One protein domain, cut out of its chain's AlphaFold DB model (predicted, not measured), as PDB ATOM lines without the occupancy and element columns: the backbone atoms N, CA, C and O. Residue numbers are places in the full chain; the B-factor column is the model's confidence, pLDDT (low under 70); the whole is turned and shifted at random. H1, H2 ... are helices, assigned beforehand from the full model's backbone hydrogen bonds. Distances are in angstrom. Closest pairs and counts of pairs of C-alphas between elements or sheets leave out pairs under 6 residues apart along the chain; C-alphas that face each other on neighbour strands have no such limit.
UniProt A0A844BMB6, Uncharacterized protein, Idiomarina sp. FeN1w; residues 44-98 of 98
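AT A GLANCE: This is residues 44 to 98 of the 98 residues of an uncharacterized protein of Idiomarina sp. FeN1w (UniProt A0A844BMB6). The longest helix, H3, and the long helix H1 cross steeply and spread as a V, with short H2 bridging the gap between their far ends. Residues 92 to 98 stick out as a tail. The printed part has 55 residues with three named helices, H1, H2, H3 in chain order, and no named strand: all helix. It is loose, radius of gyration of the C-alphas 13.1 A, spanning 43 by 21 by 20 A.

HOW THE PARTS SIT: H3, residues 73 to 94, touches H1, residues 48 to 64, with residues 80 to 88 alone; the closest C-alphas, of Val 87 and Gln 50, are 6.1 A apart. They run opposite ways at a steep tilt of 51 degrees. H2, residues 66 to 70, is close to but not clearly touching H1; the closest C-alphas, of Leu 68 and Trp 62, are 6.5 A apart. H2 and H3 are near each other, closest C-alphas 8.2 A. Every O i to N i+4 pair is within hydrogen-bond range in H1, 16 of 18 in H3, and 0 of 1 in H2, where 2 of 2 O i to N i+3 pairs are.

IN THESE COORDINATES: H3 measures 32.6 A, ending at C-alpha 94 (-24.827, 44.707, 32.054). H1 measures 24.4 A, from C-alpha 48 (-23.785, 29.875, 24.524).

THE WHOLE: The printed part has no cut, and both links are tight. Residues 91 to 98 have pLDDT under 70.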
ATOM      1  N   GLU A  44     -13.487  31.952  21.700       89.12
ATOM      2  CA  GLU A  44     -13.515  31.035  22.857       89.12
ATOM      3  C   GLU A  44     -14.165  31.656  24.108       89.12
ATOM      4  O   GLU A  44     -14.551  30.944  25.036       89.12
ATOM      5  N   THR A  45     -14.243  32.986  24.155       91.12
ATOM      6  CA  THR A  45     -14.888  33.757  25.221       91.12
ATOM      7  C   THR A  45     -16.390  33.921  25.031       91.12
ATOM      8  O   THR A  45     -17.052  34.323  25.987       91.12
ATOM      9  N   ASP A  46     -16.924  33.619  23.845       92.06
ATOM     10  CA  ASP A  46     -18.355  33.729  23.591       92.06
ATOM     11  C   ASP A  46     -19.121  32.679  24.392       92.06
ATOM     12  O   ASP A  46     -18.793  31.488  24.427       92.06
ATOM     13  N   THR A  47     -20.184  33.127  25.045       92.62
ATOM     14  CA  THR A  47     -21.073  32.239  25.780       92.62
ATOM     15  C   THR A  47     -22.124  31.647  24.851       92.62
ATOM     16  O   THR A  47     -22.519  32.236  23.846       92.62
ATOM     17  N   LEU A  48     -22.661  30.486  25.234       92.81
ATOM     18  CA  LEU A  48     -23.785  29.875  24.524       92.81
ATOM     19  C   LEU A  48     -24.962  30.850  24.359       92.81
ATOM     20  O   LEU A  48     -25.557  30.910  23.291       92.81
ATOM     21  N   ALA A  49     -25.282  31.616  25.406       92.25
ATOM     22  CA  ALA A  49     -26.400  32.552  25.381       92.25
ATOM     23  C   ALA A  49     -26.197  33.659  24.336       92.25
ATOM     24  O   ALA A  49     -27.148  34.020  23.648       92.25
ATOM     25  N   GLN A  50     -24.962  34.146  24.182       94.06
ATOM     26  CA  GLN A  50     -24.614  35.143  23.172       94.06
ATOM     27  C   GLN A  50     -24.775  34.578  21.757       94.06
ATOM     28  O   GLN A  50     -25.438  35.186  20.921       94.06
ATOM     29  N   LEU A  51     -24.234  33.385  21.496       95.88
ATOM     30  CA  LEU A  51     -24.338  32.752  20.178       95.88
ATOM     31  C   LEU A  51     -25.798  32.429  19.815       95.88
ATOM     32  O   LEU A  51     -26.235  32.701  18.697       95.88
ATOM     33  N   GLU A  52     -26.586  31.919  20.768       95.00
ATOM     34  CA  GLU A  52     -28.022  31.680  20.578       95.00
ATOM     35  C   GLU A  52     -28.811  32.979  20.336       95.00
ATOM     36  O   GLU A  52     -29.785  32.979  19.578       95.00
ATOM     37  N   GLU A  53     -28.413  34.086  20.967       95.81
ATOM     38  CA  GLU A  53     -29.009  35.403  20.735       95.81
ATOM     39  C   GLU A  53     -28.691  35.926  19.329       95.81
ATOM     40  O   GLU A  53     -29.605  36.384  18.642       95.81
ATOM     41  N   VAL A  54     -27.447  35.792  18.856       96.88
ATOM     42  CA  VAL A  54     -27.083  36.163  17.478       96.88
ATOM     43  C   VAL A  54     -27.889  35.347  16.470       96.88
ATOM     44  O   VAL A  54     -28.503  35.929  15.579       96.88
ATOM     45  N   VAL A  55     -27.976  34.022  16.643       96.94
ATOM     46  CA  VAL A  55     -28.811  33.165  15.782       96.94
ATOM     47  C   VAL A  55     -30.251  33.676  15.740       96.94
ATOM     48  O   VAL A  55     -30.831  33.820  14.666       96.94
ATOM     49  N   ARG A  56     -30.835  33.989  16.901       95.44
ATOM     50  CA  ARG A  56     -32.211  34.493  16.984       95.44
ATOM     51  C   ARG A  56     -32.392  35.807  16.223       95.44
ATOM     52  O   ARG A  56     -33.400  35.944  15.532       95.44
ATOM     53  N   ARG A  57     -31.444  36.744  16.340       95.62
ATOM     54  CA  ARG A  57     -31.474  38.026  15.615       95.62
ATOM     55  C   ARG A  57     -31.393  37.818  14.116       95.62
ATOM     56  O   ARG A  57     -32.248  38.327  13.406       95.62
ATOM     57  N   VAL A  58     -30.439  37.012  13.657       96.31
ATOM     58  CA  VAL A  58     -30.251  36.719  12.230       96.31
ATOM     59  C   VAL A  58     -31.507  36.078  11.642       96.31
ATOM     60  O   VAL A  58     -32.000  36.541  10.620       96.31
ATOM     61  N   LEU A  59     -32.082  35.071  12.308       94.81
ATOM     62  CA  LEU A  59     -33.323  34.429  11.855       94.81
ATOM     63  C   LEU A  59     -34.509  35.406  11.804       94.81
ATOM     64  O   LEU A  59     -35.328  35.327  10.891       94.81
ATOM     65  N   PHE A  60     -34.626  36.302  12.787       93.88
ATOM     66  CA  PHE A  60     -35.700  37.294  12.832       93.88
ATOM     67  C   PHE A  60     -35.551  38.338  11.720       93.88
ATOM     68  O   PHE A  60     -36.483  38.551  10.947       93.88
ATOM     69  N   GLU A  61     -34.368  38.941  11.607       94.25
ATOM     70  CA  GLU A  61     -34.070  39.944  10.584       94.25
ATOM     71  C   GLU A  61     -34.197  39.361   9.176       94.25
ATOM     72  O   GLU A  61     -34.715  40.031   8.289       94.25
ATOM     73  N   TRP A  62     -33.824  38.094   8.976       94.00
ATOM     74  CA  TRP A  62     -33.995  37.413   7.694       94.00
ATOM     75  C   TRP A  62     -35.444  37.389   7.206       94.00
ATOM     76  O   TRP A  62     -35.715  37.582   6.023       94.00
ATOM     77  N   ILE A  63     -36.389  37.161   8.121       88.94
ATOM     78  CA  ILE A  63     -37.818  37.106   7.797       88.94
ATOM     79  C   ILE A  63     -38.379  38.518   7.580       88.94
ATOM     80  O   ILE A  63     -39.215  38.722   6.699       88.94
ATOM     81  N   GLU A  64     -37.936  39.489   8.375       91.25
ATOM     82  CA  GLU A  64     -38.495  40.846   8.371       91.25
ATOM     83  C   GLU A  64     -37.868  41.764   7.308       91.25
ATOM     84  O   GLU A  64     -38.497  42.742   6.892       91.25
ATOM     85  N   ASN A  65     -36.649  41.465   6.847       89.00
ATOM     86  CA  ASN A  65     -35.885  42.330   5.958       89.00
ATOM     87  C   ASN A  65     -35.470  41.617   4.655       89.00
ATOM     88  O   ASN A  65     -34.364  41.083   4.554       89.00
ATOM     89  N   PRO A  66     -36.304  41.681   3.600       81.69
ATOM     90  CA  PRO A  66     -36.006  41.028   2.325       81.69
ATOM     91  C   PRO A  66     -34.777  41.604   1.603       81.69
ATOM     92  O   PRO A  66     -34.258  40.952   0.704       81.69
ATOM     93  N   ALA A  67     -34.282  42.790   1.985       87.00
ATOM     94  CA  ALA A  67     -33.064  43.358   1.402       87.00
ATOM     95  C   ALA A  67     -31.801  42.555   1.763       87.00
ATOM     96  O   ALA A  67     -30.785  42.684   1.087       87.00
ATOM     97  N   LEU A  68     -31.860  41.703   2.794       86.69
ATOM     98  CA  LEU A  68     -30.743  40.830   3.158       86.69
ATOM     99  C   LEU A  68     -30.416  39.795   2.069       86.69
ATOM    100  O   LEU A  68     -29.279  39.342   2.000       86.69
ATOM    101  N   LEU A  69     -31.366  39.471   1.184       89.69
ATOM    102  CA  LEU A  69     -31.110  38.596   0.032       89.69
ATOM    103  C   LEU A  69     -30.154  39.210  -0.998       89.69
ATOM    104  O   LEU A  69     -29.541  38.494  -1.791       89.69
ATOM    105  N   GLU A  70     -30.048  40.539  -1.023       92.81
ATOM    106  CA  GLU A  70     -29.208  41.254  -1.983       92.81
ATOM    107  C   GLU A  70     -27.742  41.337  -1.538       92.81
ATOM    108  O   GLU A  70     -26.912  41.798  -2.321       92.81
ATOM    109  N   LEU A  71     -27.426  40.886  -0.317       94.06
ATOM    110  CA  LEU A  71     -26.071  40.919   0.219       94.06
ATOM    111  C   LEU A  71     -25.155  39.965  -0.546       94.06
ATOM    112  O   LEU A  71     -25.486  38.802  -0.805       94.06
ATOM    113  N   ASP A  72     -23.959  40.449  -0.856       94.56
ATOM    114  CA  ASP A  72     -22.874  39.578  -1.279       94.56
ATOM    115  C   ASP A  72     -22.200  38.870  -0.085       94.56
ATOM    116  O   ASP A  72     -22.523  39.080   1.084       94.56
ATOM    117  N   SER A  73     -21.252  37.976  -0.377       92.25
ATOM    118  CA  SER A  73     -20.560  37.195   0.655       92.25
ATOM    119  C   SER A  73     -19.753  38.058   1.633       92.25
ATOM    120  O   SER A  73     -19.702  37.737   2.821       92.25
ATOM    121  N   GLU A  74     -19.138  39.154   1.175       96.00
ATOM    122  CA  GLU A  74     -18.374  40.048   2.055       96.00
ATOM    123  C   GLU A  74     -19.323  40.828   2.973       96.00
ATOM    124  O   GLU A  74     -19.054  40.976   4.168       96.00
ATOM    125  N   GLU A  75     -20.463  41.265   2.438       97.31
ATOM    126  CA  GLU A  75     -21.506  41.953   3.194       97.31
ATOM    127  C   GLU A  75     -22.179  41.035   4.226       97.31
ATOM    128  O   GLU A  75     -22.378  41.451   5.368       97.31
ATOM    129  N   MET A  76     -22.452  39.770   3.881       97.00
ATOM    130  CA  MET A  76     -22.967  38.770   4.826       97.00
ATOM    131  C   MET A  76     -21.992  38.525   5.987       97.00
ATOM    132  O   MET A  76     -22.402  38.490   7.149       97.00
ATOM    133  N   GLN A  77     -20.692  38.399   5.704       97.06
ATOM    134  CA  GLN A  77     -19.676  38.240   6.751       97.06
ATOM    135  C   GLN A  77     -19.600  39.472   7.659       97.06
ATOM    136  O   GLN A  77     -19.525  39.337   8.885       97.06
ATOM    137  N   ALA A  78     -19.634  40.670   7.068       97.31
ATOM    138  CA  ALA A  78     -19.621  41.922   7.816       97.31
ATOM    139  C   ALA A  78     -20.845  42.036   8.734       97.31
ATOM    140  O   ALA A  78     -20.686  42.340   9.917       97.31
ATOM    141  N   TYR A  79     -22.033  41.709   8.219       96.94
ATOM    142  CA  TYR A  79     -23.279  41.696   8.981       96.94
ATOM    143  C   TYR A  79     -23.194  40.774  10.205       96.94
ATOM    144  O   TYR A  79     -23.479  41.196  11.325       96.94
ATOM    145  N   ILE A  80     -22.733  39.531  10.029       97.56
ATOM    146  CA  ILE A  80     -22.624  38.574  11.140       97.56
ATOM    147  C   ILE A  80     -21.569  38.997  12.165       97.56
ATOM    148  O   ILE A  80     -21.796  38.883  13.371       97.56
ATOM    149  N   THR A  81     -20.444  39.541  11.701       96.81
ATOM    150  CA  THR A  81     -19.400  40.071  12.589       96.81
ATOM    151  C   THR A  81     -19.925  41.236  13.436       96.81
ATOM    152  O   THR A  81     -19.616  41.314  14.625       96.81
ATOM    153  N   GLU A  82     -20.744  42.119  12.856       96.44
ATOM    154  CA  GLU A  82     -21.402  43.215  13.579       96.44
ATOM    155  C   GLU A  82     -22.377  42.682  14.638       96.44
ATOM    156  O   GLU A  82     -22.294  43.084  15.796       96.44
ATOM    157  N   GLN A  83     -23.222  41.700  14.294       96.31
ATOM    158  CA  GLN A  83     -24.154  41.100  15.259       96.31
ATOM    159  C   GLN A  83     -23.439  40.442  16.450       96.31
ATOM    160  O   GLN A  83     -23.870  40.602  17.595       96.31
ATOM    161  N   LEU A  84     -22.332  39.734  16.200       95.88
ATOM    162  CA  LEU A  84     -21.491  39.167  17.257       95.88
ATOM    163  C   LEU A  84     -20.883  40.266  18.136       95.88
ATOM    164  O   LEU A  84     -20.952  40.185  19.363       95.88
ATOM    165  N   ALA A  85     -20.318  41.312  17.527       95.31
ATOM    166  CA  ALA A  85     -19.725  42.429  18.256       95.31
ATOM    167  C   ALA A  85     -20.747  43.170  19.134       95.31
ATOM    168  O   ALA A  85     -20.411  43.574  20.250       95.31
ATOM    169  N   ASP A  86     -21.980  43.326  18.655       94.94
ATOM    170  CA  ASP A  86     -23.062  43.975  19.392       94.94
ATOM    171  C   ASP A  86     -23.487  43.158  20.613       94.94
ATOM    172  O   ASP A  86     -23.591  43.697  21.714       94.94
ATOM    173  N   VAL A  87     -23.705  41.851  20.449       93.38
ATOM    174  CA  VAL A  87     -24.092  40.972  21.564       93.38
ATOM    175  C   VAL A  87     -22.981  40.886  22.616       93.38
ATOM    176  O   VAL A  87     -23.265  40.955  23.810       93.38
ATOM    177  N   ARG A  88     -21.713  40.828  22.194       91.62
ATOM    178  CA  ARG A  88     -20.561  40.852  23.114       91.62
ATOM    179  C   ARG A  88     -20.495  42.138  23.939       91.62
ATOM    180  O   ARG A  88     -20.120  42.093  25.106       91.62
ATOM    181  N   GLN A  89     -20.844  43.281  23.345       87.81
ATOM    182  CA  GLN A  89     -20.867  44.567  24.049       87.81
ATOM    183  C   GLN A  89     -22.018  44.672  25.055       87.81
ATOM    184  O   GLN A  89     -21.830  45.263  26.114       87.81
ATOM    185  N   GLN A  90     -23.174  44.068  24.768       79.81
ATOM    186  CA  GLN A  90     -24.332  44.109  25.670       79.81
ATOM    187  C   GLN A  90     -24.036  43.493  27.044       79.81
ATOM    188  O   GLN A  90     -24.431  44.064  28.056       79.81
ATOM    189  N   ASP A  91     -23.273  42.398  27.094       64.94
ATOM    190  CA  ASP A  91     -22.870  41.784  28.368       64.94
ATOM    191  C   ASP A  91     -21.871  42.656  29.152       64.94
ATOM    192  O   ASP A  91     -21.895  42.667  30.380       64.94
ATOM    193  N   ILE A  92     -21.012  43.426  28.468       61.91
ATOM    194  CA  ILE A  92     -20.073  44.354  29.125       61.91
ATOM    195  C   ILE A  92     -20.837  45.484  29.828       61.91
ATOM    196  O   ILE A  92     -20.458  45.882  30.930       61.91
ATOM    197  N   ASP A  93     -21.909  45.980  29.208       61.06
ATOM    198  CA  ASP A  93     -22.735  47.052  29.766       61.06
ATOM    199  C   ASP A  93     -23.652  46.567  30.911       61.06
ATOM    200  O   ASP A  93     -23.991  47.355  31.796       61.06
ATOM    201  N   GLU A  94     -24.046  45.284  30.942       57.12
ATOM    202  CA  GLU A  94     -24.827  44.707  32.054       57.12
ATOM    203  C   GLU A  94     -23.980  44.407  33.309       57.12
ATOM    204  O   GLU A  94     -24.513  44.443  34.425       57.12
ATOM    205  N   ASP A  95     -22.670  44.177  33.157       54.53
ATOM    206  CA  ASP A  95     -21.729  43.867  34.248       54.53
ATOM    207  C   ASP A  95     -21.033  45.109  34.869       54.53
ATOM    208  O   ASP A  95     -20.155  44.951  35.725       54.53
ATOM    209  N   ASP A  96     -21.439  46.342  34.517       50.31
ATOM    210  CA  ASP A  96     -21.018  47.599  35.179       50.31
ATOM    211  C   ASP A  96     -22.092  48.133  36.159       50.31
ATOM    212  O   ASP A  96     -22.842  49.069  35.852       50.31
ATOM    213  N   PRO A  97     -22.220  47.566  37.377       52.78
ATOM    214  CA  PRO A  97     -22.946  48.219  38.448       52.78
ATOM    215  C   PRO A  97     -22.031  49.290  39.057       52.78
ATOM    216  O   PRO A  97     -21.100  48.956  39.785       52.78
ATOM    217  N   TYR A  98     -22.328  50.559  38.762       56.53
ATOM    218  CA  TYR A  98     -21.849  51.774  39.452       56.53
ATOM    219  C   TYR A  98     -21.066  51.589  40.769       56.53
ATOM    220  O   TYR A  98     -21.639  51.024  41.735       56.53
TER     221      TYR A  98